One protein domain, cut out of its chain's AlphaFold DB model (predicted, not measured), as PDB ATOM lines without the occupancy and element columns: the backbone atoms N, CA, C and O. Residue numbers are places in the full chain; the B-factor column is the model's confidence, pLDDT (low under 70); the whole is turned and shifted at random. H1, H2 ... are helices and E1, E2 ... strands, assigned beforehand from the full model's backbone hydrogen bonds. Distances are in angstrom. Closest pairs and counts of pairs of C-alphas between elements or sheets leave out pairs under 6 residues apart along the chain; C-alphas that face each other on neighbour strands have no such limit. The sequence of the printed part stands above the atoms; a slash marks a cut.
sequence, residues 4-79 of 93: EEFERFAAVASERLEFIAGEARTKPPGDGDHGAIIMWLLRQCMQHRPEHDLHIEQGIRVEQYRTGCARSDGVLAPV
ATOM      1  N   GLU A   4     -41.208   6.543 -57.282       92.62
ATOM      2  CA  GLU A   4     -42.550   6.422 -57.876       92.62
ATOM      3  C   GLU A   4     -42.904   4.973 -58.253       92.62
ATOM      4  O   GLU A   4     -44.070   4.591 -58.348       92.62
ATOM      5  N   GLU A   5     -41.891   4.151 -58.523       94.56
ATOM      6  CA  GLU A   5     -42.067   2.718 -58.751       94.56
ATOM      7  C   GLU A   5     -42.355   1.994 -57.434       94.56
ATOM      8  O   GLU A   5     -43.271   1.174 -57.388       94.56
ATOM      9  N   PHE A   6     -41.643   2.368 -56.370       95.75
ATOM     10  CA  PHE A   6     -41.901   1.897 -55.018       95.75
ATOM     11  C   PHE A   6     -43.301   2.287 -54.528       95.75
ATOM     12  O   PHE A   6     -44.029   1.413 -54.075       95.75
ATOM     13  N   GLU A   7     -43.718   3.550 -54.660       94.88
ATOM     14  CA  GLU A   7     -45.029   4.019 -54.179       94.88
ATOM     15  C   GLU A   7     -46.181   3.227 -54.829       94.88
ATOM     16  O   GLU A   7     -47.126   2.828 -54.148       94.88
ATOM     17  N   ARG A   8     -46.080   2.911 -56.131       95.00
ATOM     18  CA  ARG A   8     -47.065   2.060 -56.828       95.00
ATOM     19  C   ARG A   8     -47.058   0.613 -56.345       95.00
ATOM     20  O   ARG A   8     -48.118  -0.004 -56.291       95.00
ATOM     21  N   PHE A   9     -45.883   0.068 -56.040       94.81
ATOM     22  CA  PHE A   9     -45.756  -1.278 -55.486       94.81
ATOM     23  C   PHE A   9     -46.323  -1.348 -54.061       94.81
ATOM     24  O   PHE A   9     -47.122  -2.232 -53.764       94.81
ATOM     25  N   ALA A  10     -45.982  -0.378 -53.213       94.38
ATOM     26  CA  ALA A  10     -46.467  -0.273 -51.842       94.38
ATOM     27  C   ALA A  10     -47.993  -0.131 -51.771       94.38
ATOM     28  O   ALA A  10     -48.615  -0.777 -50.936       94.38
ATOM     29  N   ALA A  11     -48.610   0.610 -52.700       93.94
ATOM     30  CA  ALA A  11     -50.063   0.801 -52.748       93.94
ATOM     31  C   ALA A  11     -50.878  -0.496 -52.932       93.94
ATOM     32  O   ALA A  11     -52.077  -0.512 -52.652       93.94
ATOM     33  N   VAL A  12     -50.259  -1.574 -53.428       95.62
ATOM     34  CA  VAL A  12     -50.908  -2.885 -53.621       95.62
ATOM     35  C   VAL A  12     -50.313  -3.986 -52.743       95.62
ATOM     36  O   VAL A  12     -50.790  -5.121 -52.777       95.62
ATOM     37  N   ALA A  13     -49.270  -3.676 -51.971       93.94
ATOM     38  CA  ALA A  13     -48.636  -4.626 -51.075       93.94
ATOM     39  C   ALA A  13     -49.543  -4.901 -49.866       93.94
ATOM     40  O   ALA A  13     -50.158  -3.999 -49.302       93.94
ATOM     41  N   SER A  14     -49.620  -6.165 -49.446       91.44
ATOM     42  CA  SER A  14     -50.297  -6.538 -48.196       91.44
ATOM     43  C   SER A  14     -49.448  -6.239 -46.959       91.44
ATOM     44  O   SER A  14     -49.966  -6.138 -45.848       91.44
ATOM     45  N   GLU A  15     -48.138  -6.124 -47.146       91.50
ATOM     46  CA  GLU A  15     -47.169  -5.777 -46.119       91.50
ATOM     47  C   GLU A  15     -46.938  -4.265 -46.052       91.50
ATOM     48  O   GLU A  15     -47.086  -3.539 -47.033       91.50
ATOM     49  N   ARG A  16     -46.537  -3.778 -44.874       91.94
ATOM     50  CA  ARG A  16     -46.147  -2.376 -44.703       91.94
ATOM     51  C   ARG A  16     -44.700  -2.233 -45.134       91.94
ATOM     52  O   ARG A  16     -43.833  -2.895 -44.570       91.94
ATOM     53  N   LEU A  17     -44.454  -1.373 -46.110       95.69
ATOM     54  CA  LEU A  17     -43.135  -1.197 -46.699       95.69
ATOM     55  C   LEU A  17     -42.527   0.161 -46.366       95.69
ATOM     56  O   LEU A  17     -43.240   1.125 -46.104       95.69
ATOM     57  N   GLU A  18     -41.205   0.216 -46.449       96.19
ATOM     58  CA  GLU A  18     -40.378   1.417 -46.485       96.19
ATOM     59  C   GLU A  18     -39.408   1.322 -47.663       96.19
ATOM     60  O   GLU A  18     -39.067   0.223 -48.104       96.19
ATOM     61  N   PHE A  19     -38.946   2.465 -48.157       96.88
ATOM     62  CA  PHE A  19     -37.932   2.575 -49.195       96.88
ATOM     63  C   PHE A  19     -36.779   3.429 -48.690       96.88
ATOM     64  O   PHE A  19     -36.906   4.647 -48.573       96.88
ATOM     65  N   ILE A  20     -35.668   2.783 -48.349       94.06
ATOM     66  CA  ILE A  20     -34.521   3.425 -47.704       94.06
ATOM     67  C   ILE A  20     -33.252   2.960 -48.409       94.06
ATOM     68  O   ILE A  20     -33.064   1.769 -48.648       94.06
ATOM     69  N   ALA A  21     -32.384   3.907 -48.751       91.56
ATOM     70  CA  ALA A  21     -31.133   3.711 -49.470       91.56
ATOM     71  C   ALA A  21     -31.300   2.924 -50.785       91.56
ATOM     72  O   ALA A  21     -30.437   2.138 -51.171       91.56
ATOM     73  N   GLY A  22     -32.422   3.132 -51.481       92.44
ATOM     74  CA  GLY A  22     -32.726   2.448 -52.739       92.44
ATOM     75  C   GLY A  22     -33.295   1.031 -52.588       92.44
ATOM     76  O   GLY A  22     -33.477   0.350 -53.602       92.44
ATOM     77  N   GLU A  23     -33.605   0.593 -51.366       94.25
ATOM     78  CA  GLU A  23     -34.118  -0.745 -51.062       94.25
ATOM     79  C   GLU A  23     -35.506  -0.703 -50.420       94.25
ATOM     80  O   GLU A  23     -35.746   0.049 -49.474       94.25
ATOM     81  N   ALA A  24     -36.413  -1.555 -50.909       95.06
ATOM     82  CA  ALA A  24     -37.713  -1.774 -50.287       95.06
ATOM     83  C   ALA A  24     -37.578  -2.769 -49.125       95.06
ATOM     84  O   ALA A  24     -36.997  -3.843 -49.293       95.06
ATOM     85  N   ARG A  25     -38.107  -2.420 -47.953       94.88
ATOM     86  CA  ARG A  25     -38.012  -3.219 -46.726       94.88
ATOM     87  C   ARG A  25     -39.365  -3.312 -46.042       94.88
ATOM     88  O   ARG A  25     -40.131  -2.356 -46.055       94.88
ATOM     89  N   THR A  26     -39.635  -4.444 -45.407       95.19
ATOM     90  CA  THR A  26     -40.842  -4.635 -44.602       95.19
ATOM     91  C   THR A  26     -40.685  -3.958 -43.243       95.19
ATOM     92  O   THR A  26     -39.730  -4.235 -42.516       95.19
ATOM     93  N   LYS A  27     -41.657  -3.127 -42.859       91.12
ATOM     94  CA  LYS A  27     -41.782  -2.611 -41.497       91.12
ATOM     95  C   LYS A  27     -42.548  -3.618 -40.626       91.12
ATOM     96  O   LYS A  27     -43.748  -3.835 -40.859       91.12
ATOM     97  N   PRO A  28     -41.914  -4.214 -39.600       89.31
ATOM     98  CA  PRO A  28     -42.568  -5.190 -38.733       89.31
ATOM     99  C   PRO A  28     -43.716  -4.555 -37.932       89.31
ATOM    100  O   PRO A  28     -43.627  -3.372 -37.585       89.31
ATOM    101  N   PRO A  29     -44.816  -5.293 -37.673       87.88
ATOM    102  CA  PRO A  29     -45.914  -4.820 -36.825       87.88
ATOM    103  C   PRO A  29     -45.392  -4.413 -35.450       87.88
ATOM    104  O   PRO A  29     -44.531  -5.091 -34.892       87.88
ATOM    105  N   GLY A  30     -45.914  -3.302 -34.928       88.25
ATOM    106  CA  GLY A  30     -45.691  -2.927 -33.536       88.25
ATOM    107  C   GLY A  30     -46.300  -3.963 -32.589       88.25
ATOM    108  O   GLY A  30     -47.241  -4.676 -32.949       88.25
ATOM    109  N   ASP A  31     -45.761  -4.041 -31.378       93.19
ATOM    110  CA  ASP A  31     -46.279  -4.858 -30.285       93.19
ATOM    111  C   ASP A  31     -46.973  -3.996 -29.208       93.19
ATOM    112  O   ASP A  31     -47.241  -2.805 -29.395       93.19
ATOM    113  N   GLY A  32     -47.328  -4.612 -28.077       96.12
ATOM    114  CA  GLY A  32     -47.994  -3.905 -26.979       96.12
ATOM    115  C   GLY A  32     -47.130  -2.805 -26.356       96.12
ATOM    116  O   GLY A  32     -47.654  -1.752 -25.988       96.12
ATOM    117  N   ASP A  33     -45.816  -3.021 -26.289       96.69
ATOM    118  CA  ASP A  33     -44.871  -2.065 -25.715       96.69
ATOM    119  C   ASP A  33     -44.681  -0.866 -26.649       96.69
ATOM    120  O   ASP A  33     -44.736   0.287 -26.209       96.69
ATOM    121  N   HIS A  34     -44.567  -1.120 -27.957       94.38
ATOM    122  CA  HIS A  34     -44.589  -0.091 -28.997       94.38
ATOM    123  C   HIS A  34     -45.835   0.793 -28.882       94.38
ATOM    124  O   HIS A  34     -45.724   2.020 -28.776       94.38
ATOM    125  N   GLY A  35     -47.018   0.180 -28.790       94.81
ATOM    126  CA  GLY A  35     -48.273   0.909 -28.621       94.81
ATOM    127  C   GLY A  35     -48.310   1.746 -27.336       94.81
ATOM    128  O   GLY A  35     -48.765   2.893 -27.350       94.81
ATOM    129  N   ALA A  36     -47.791   1.218 -26.224       97.44
ATOM    130  CA  ALA A  36     -47.736   1.939 -24.954       97.44
ATOM    131  C   ALA A  36     -46.861   3.204 -25.036       97.44
ATOM    132  O   ALA A  36     -47.253   4.259 -24.519       97.44
ATOM    133  N   ILE A  37     -45.717   3.123 -25.724       96.06
ATOM    134  CA  ILE A  37     -44.805   4.254 -25.942       96.06
ATOM    135  C   ILE A  37     -45.457   5.315 -26.834       96.06
ATOM    136  O   ILE A  37     -45.428   6.500 -26.491       96.06
ATOM    137  N   ILE A  38     -46.111   4.910 -27.927       96.00
ATOM    138  CA  ILE A  38     -46.835   5.835 -28.813       96.00
ATOM    139  C   ILE A  38     -47.939   6.575 -28.059       96.00
ATOM    140  O   ILE A  38     -48.062   7.796 -28.165       96.00
ATOM    141  N   MET A  39     -48.702   5.870 -27.224       96.25
ATOM    142  CA  MET A  39     -49.749   6.497 -26.422       96.25
ATOM    143  C   MET A  39     -49.192   7.447 -25.358       96.25
ATOM    144  O   MET A  39     -49.835   8.447 -25.029       96.25
ATOM    145  N   TRP A  40     -48.013   7.156 -24.798       96.69
ATOM    146  CA  TRP A  40     -47.321   8.094 -23.919       96.69
ATOM    147  C   TRP A  40     -46.909   9.361 -24.676       96.69
ATOM    148  O   TRP A  40     -47.281  10.450 -24.233       96.69
ATOM    149  N   LEU A  41     -46.256   9.226 -25.837       96.06
ATOM    150  CA  LEU A  41     -45.868  10.357 -26.688       96.06
ATOM    151  C   LEU A  41     -47.072  11.216 -27.074       96.06
ATOM    152  O   LEU A  41     -47.028  12.428 -26.889       96.06
ATOM    153  N   LEU A  42     -48.172  10.595 -27.514       95.00
ATOM    154  CA  LEU A  42     -49.404  11.295 -27.879       95.00
ATOM    155  C   LEU A  42     -49.879  12.214 -26.751       95.00
ATOM    156  O   LEU A  42     -50.124  13.397 -26.974       95.00
ATOM    157  N   ARG A  43     -49.964  11.693 -25.521       96.06
ATOM    158  CA  ARG A  43     -50.392  12.490 -24.362       96.06
ATOM    159  C   ARG A  43     -49.454  13.666 -24.102       96.06
ATOM    160  O   ARG A  43     -49.943  14.751 -23.814       96.06
ATOM    161  N   GLN A  44     -48.138  13.465 -24.208       96.25
ATOM    162  CA  GLN A  44     -47.167  14.545 -24.008       96.25
ATOM    163  C   GLN A  44     -47.277  15.612 -25.108       96.25
ATOM    164  O   GLN A  44     -47.334  16.802 -24.804       96.25
ATOM    165  N   CYS A  45     -47.375  15.201 -26.375       95.69
ATOM    166  CA  CYS A  45     -47.506  16.114 -27.505       95.69
ATOM    167  C   CYS A  45     -48.779  16.959 -27.405       95.69
ATOM    168  O   CYS A  45     -48.684  18.178 -27.458       95.69
ATOM    169  N   MET A  46     -49.945  16.354 -27.165       93.06
ATOM    170  CA  MET A  46     -51.206  17.109 -27.102       93.06
ATOM    171  C   MET A  46     -51.276  18.062 -25.899       93.06
ATOM    172  O   MET A  46     -51.920  19.105 -25.974       93.06
ATOM    173  N   GLN A  47     -50.615  17.729 -24.784       96.12
ATOM    174  CA  GLN A  47     -50.563  18.598 -23.604       96.12
ATOM    175  C   GLN A  47     -49.655  19.819 -23.805       96.12
ATOM    176  O   GLN A  47     -49.948  20.886 -23.271       96.12
ATOM    177  N   HIS A  48     -48.558  19.667 -24.550       96.94
ATOM    178  CA  HIS A  48     -47.531  20.706 -24.677       96.94
ATOM    179  C   HIS A  48     -47.521  21.435 -26.025       96.94
ATOM    180  O   HIS A  48     -46.957  22.525 -26.099       96.94
ATOM    181  N   ARG A  49     -48.091  20.836 -27.075       96.00
ATOM    182  CA  ARG A  49     -48.085  21.300 -28.474       96.00
ATOM    183  C   ARG A  49     -49.437  21.016 -29.153       96.00
ATOM    184  O   ARG A  49     -49.476  20.261 -30.124       96.00
ATOM    185  N   PRO A  50     -50.558  21.568 -28.651       94.81
ATOM    186  CA  PRO A  50     -51.895  21.317 -29.205       94.81
ATOM    187  C   PRO A  50     -52.078  21.808 -30.653       94.81
ATOM    188  O   PRO A  50     -53.065  21.473 -31.296       94.81
ATOM    189  N   GLU A  51     -51.150  22.612 -31.167       96.31
ATOM    190  CA  GLU A  51     -51.096  23.061 -32.557       96.31
ATOM    191  C   GLU A  51     -50.470  22.038 -33.528       96.31
ATOM    192  O   GLU A  51     -50.386  22.310 -34.728       96.31
ATOM    193  N   HIS A  52     -50.054  20.868 -33.029       96.44
ATOM    194  CA  HIS A  52     -49.519  19.759 -33.820       96.44
ATOM    195  C   HIS A  52     -50.345  18.481 -33.639       96.44
ATOM    196  O   HIS A  52     -50.808  18.188 -32.540       96.44
ATOM    197  N   ASP A  53     -50.426  17.679 -34.697       95.56
ATOM    198  CA  ASP A  53     -50.929  16.308 -34.694       95.56
ATOM    199  C   ASP A  53     -49.756  15.317 -34.571       95.56
ATOM    200  O   ASP A  53     -48.723  15.472 -35.227       95.56
ATOM    201  N   LEU A  54     -49.912  14.265 -33.750       95.75
ATOM    202  CA  LEU A  54     -49.009  13.107 -33.758       95.75
ATOM    203  C   LEU A  54     -49.609  12.003 -34.636       95.75
ATOM    204  O   LEU A  54     -50.516  11.283 -34.215       95.75
ATOM    205  N   HIS A  55     -49.081  11.852 -35.846       93.94
ATOM    206  CA  HIS A  55     -49.507  10.834 -36.798       93.94
ATOM    207  C   HIS A  55     -48.749   9.526 -36.581       93.94
ATOM    208  O   HIS A  55     -47.525   9.479 -36.708       93.94
ATOM    209  N   ILE A  56     -49.480   8.454 -36.289       91.94
ATOM    210  CA  ILE A  56     -48.921   7.114 -36.090       91.94
ATOM    211  C   ILE A  56     -48.725   6.460 -37.459       91.94
ATOM    212  O   ILE A  56     -49.664   6.400 -38.250       91.94
ATOM    213  N   GLU A  57     -47.517   5.972 -37.736       90.88
ATOM    214  CA  GLU A  57     -47.198   5.247 -38.976       90.88
ATOM    215  C   GLU A  57     -47.509   5.989 -40.290       90.88
ATOM    216  O   GLU A  57     -47.729   5.351 -41.323       90.88
ATOM    217  N   GLN A  58     -47.483   7.326 -40.289       94.12
ATOM    218  CA  GLN A  58     -47.564   8.120 -41.519       94.12
ATOM    219  C   GLN A  58     -46.331   7.874 -42.394       94.12
ATOM    220  O   GLN A  58     -45.191   7.985 -41.934       94.12
ATOM    221  N   GLY A  59     -46.569   7.569 -43.671       95.25
ATOM    222  CA  GLY A  59     -45.518   7.535 -44.675       95.25
ATOM    223  C   GLY A  59     -45.056   8.953 -45.005       95.25
ATOM    224  O   GLY A  59     -45.863   9.835 -45.304       95.25
ATOM    225  N   ILE A  60     -43.751   9.182 -44.949       95.38
ATOM    226  CA  ILE A  60     -43.128  10.457 -45.297       95.38
ATOM    227  C   ILE A  60     -42.024  10.228 -46.315       95.38
ATOM    228  O   ILE A  60     -41.294   9.234 -46.261       95.38
ATOM    229  N   ARG A  61     -41.876  11.167 -47.244       94.62
ATOM    230  CA  ARG A  61     -40.710  11.186 -48.120       94.62
ATOM    231  C   ARG A  61     -39.480  11.586 -47.318       94.62
ATOM    232  O   ARG A  61     -39.520  12.525 -46.527       94.62
ATOM    233  N   VAL A  62     -38.383  10.876 -47.525       91.38
ATOM    234  CA  VAL A  62     -37.117  11.056 -46.806       91.38
ATOM    235  C   VAL A  62     -35.943  11.079 -47.782       91.38
ATOM    236  O   VAL A  62     -36.130  10.962 -48.992       91.38
ATOM    237  N   GLU A  63     -34.732  11.223 -47.239       87.25
ATOM    238  CA  GLU A  63     -33.470  11.364 -47.974       87.25
ATOM    239  C   GLU A  63     -33.317  12.686 -48.733       87.25
ATOM    240  O   GLU A  63     -34.239  13.497 -48.879       87.25
ATOM    241  N   GLN A  64     -32.095  12.913 -49.216       82.69
ATOM    242  CA  GLN A  64     -31.816  14.037 -50.089       82.69
ATOM    243  C   GLN A  64     -32.657  13.905 -51.360       82.69
ATOM    244  O   GLN A  64     -32.727  12.841 -51.965       82.69
ATOM    245  N   TYR A  65     -33.305  14.997 -51.764       82.06
ATOM    246  CA  TYR A  65     -34.193  15.022 -52.929       82.06
ATOM    247  C   TYR A  65     -35.408  14.081 -52.847       82.06
ATOM    248  O   TYR A  65     -36.011  13.809 -53.882       82.06
ATOM    249  N   ARG A  66     -35.822  13.651 -51.642       85.44
ATOM    250  CA  ARG A  66     -37.070  12.890 -51.432       85.44
ATOM    251  C   ARG A  66     -37.100  11.564 -52.203       85.44
ATOM    252  O   ARG A  66     -38.135  11.167 -52.733       85.44
ATOM    253  N   THR A  67     -35.941  10.914 -52.294       92.00
ATOM    254  CA  THR A  67     -35.753   9.645 -53.010       92.00
ATOM    255  C   THR A  67     -36.131   8.418 -52.190       92.00
ATOM    256  O   THR A  67     -36.216   7.332 -52.760       92.00
ATOM    257  N   GLY A  68     -36.379   8.588 -50.890       93.94
ATOM    258  CA  GLY A  68     -36.822   7.535 -49.985       93.94
ATOM    259  C   GLY A  68     -38.231   7.771 -49.444       93.94
ATOM    260  O   GLY A  68     -38.770   8.876 -49.511       93.94
ATOM    261  N   CYS A  69     -38.791   6.726 -48.844       95.75
ATOM    262  CA  CYS A  69     -40.101   6.700 -48.205       95.75
ATOM    263  C   CYS A  69     -39.991   5.958 -46.867       95.75
ATOM    264  O   CYS A  69     -39.807   4.744 -46.847       95.75
ATOM    265  N   ALA A  70     -40.098   6.670 -45.748       95.38
ATOM    266  CA  ALA A  70     -40.052   6.072 -44.416       95.38
ATOM    267  C   ALA A  70     -41.440   6.067 -43.788       95.38
ATOM    268  O   ALA A  70     -42.188   7.040 -43.895       95.38
ATOM    269  N   ARG A  71     -41.766   4.993 -43.080       93.81
ATOM    270  CA  ARG A  71     -42.973   4.881 -42.277       93.81
ATOM    271  C   ARG A  71     -42.539   4.949 -40.825       93.81
ATOM    272  O   ARG A  71     -42.418   3.932 -40.156       93.81
ATOM    273  N   SER A  72     -42.275   6.152 -40.325       90.44
ATOM    274  CA  SER A  72     -41.837   6.333 -38.933       90.44
ATOM    275  C   SER A  72     -42.899   5.854 -37.930       90.44
ATOM    276  O   SER A  72     -44.068   5.719 -38.276       90.44
ATOM    277  N   ASP A  73     -42.519   5.567 -36.686       92.06
ATOM    278  CA  ASP A  73     -43.493   5.169 -35.655       92.06
ATOM    279  C   ASP A  73     -44.432   6.315 -35.254       92.06
ATOM    280  O   ASP A  73     -45.606   6.082 -34.965       92.06
ATOM    281  N   GLY A  74     -43.940   7.554 -35.311       93.00
ATOM    282  CA  GLY A  74     -44.725   8.755 -35.069       93.00
ATOM    283  C   GLY A  74     -44.126   9.975 -35.766       93.00
ATOM    284  O   GLY A  74     -42.930  10.234 -35.641       93.00
ATOM    285  N   VAL A  75     -44.971  10.743 -36.458       94.69
ATOM    286  CA  VAL A  75     -44.622  12.035 -37.062       94.69
ATOM    287  C   VAL A  75     -45.400  13.136 -36.357       94.69
ATOM    288  O   VAL A  75     -46.629  13.122 -36.371       94.69
ATOM    289  N   LEU A  76     -44.695  14.087 -35.749       95.12
ATOM    290  CA  LEU A  76     -45.305  15.292 -35.193       95.12
ATOM    291  C   LEU A  76     -45.274  16.391 -36.259       95.12
ATOM    292  O   LEU A  76     -44.192  16.788 -36.684       95.12
ATOM    293  N   ALA A  77     -46.439  16.866 -36.687       95.88
ATOM    294  CA  ALA A  77     -46.575  17.889 -37.727       95.88
ATOM    295  C   ALA A  77     -47.696  18.873 -37.366       95.88
ATOM    296  O   ALA A  77     -48.539  18.523 -36.540       95.88
ATOM    297  N   PRO A  78     -47.734  20.094 -37.928       96.38
ATOM    298  CA  PRO A  78     -48.850  21.005 -37.699       96.38
ATOM    299  C   PRO A  78     -50.190  20.359 -38.037       96.38
ATOM    300  O   PRO A  78     -50.271  19.500 -38.922       96.38
ATOM    301  N   VAL A  79     -51.242  20.800 -37.345       96.12
ATOM    302  CA  VAL A  79     -52.588  20.255 -37.545       96.12
ATOM    303  C   VAL A  79     -52.963  20.238 -39.027       96.12
ATOM    304  O   VAL A  79     -52.849  21.248 -39.724       96.12
TER     305      VAL A  79
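AT A GLANCE: This is residues 4 to 79 of the 93 residues of the protein "Uma2 domain-containing protein" of Kitasatospora gansuensis (UniProt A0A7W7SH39). Two small lobes are joined by three stretches of chain: in one, the hairpins E1 E2 and E4 E5 lie side by side, E1 beside E5, with the short helix H1 near E1 and E2; in the other, the long helix H2 packs alongside the strand pair E3 E6. Residues 27 to 31 join the lobes from E2 to H2, residues 57 to 58 join them from E3 to E4, and residues 72 to 73 join them from E5 to E6. The 76 printed residues hold H1 E1 E2 H2 E3 E4 E5 E6 in chain order, class mixed, and each strand pair is antiparallel. The whole is only just loose, close to compact, with a radius of gyration of the C-alphas of 14.1 A and spans of 39 by 29 by 20 A.

HOW THE PARTS SIT: H1, residues 4 to 10, comes closest to E1, residues 17 to 20, at the C-alphas of Ala 10 and Leu 17, 6.2 A apart. E1 and E2, residues 23 to 26, form an antiparallel hairpin, with N 18 and O 25 2.8 A apart. H2, residues 32 to 48, comes closest to E3, residues 52 to 56, at the C-alphas of Leu 42 and Leu 54, 6.2 A. E4, residues 59 to 62, and E5, residues 68 to 71, form an antiparallel hairpin, N 62 to O 68 being 2.8 A. The closest C-alphas of E1 and E5 are those of Phe 19 and Cys 69, 4.8 A. E3 is antiparallel to E6, residues 74 to 78, with N 53 and O 77 2.8 A apart. H1 and H2 are apart; in both, every O i to N i+4 pair is within hydrogen-bond range.

IN THESE COORDINATES: H1 begins at C-alpha 4 (-42.550, 6.422, -57.876). H2 measures 24.7 A from C-alpha 32 (-47.994, -3.905, -26.979), E3 12.9 A, and E6 13.2 A to C-alpha 78 (-48.850, 21.005, -37.699).

THE WHOLE: The C-alphas farthest apart, of Glu 5 and Gln 47, are 39.5 A apart. The printed part has no cut and no long link, and no printed residue is under pLDDT 70.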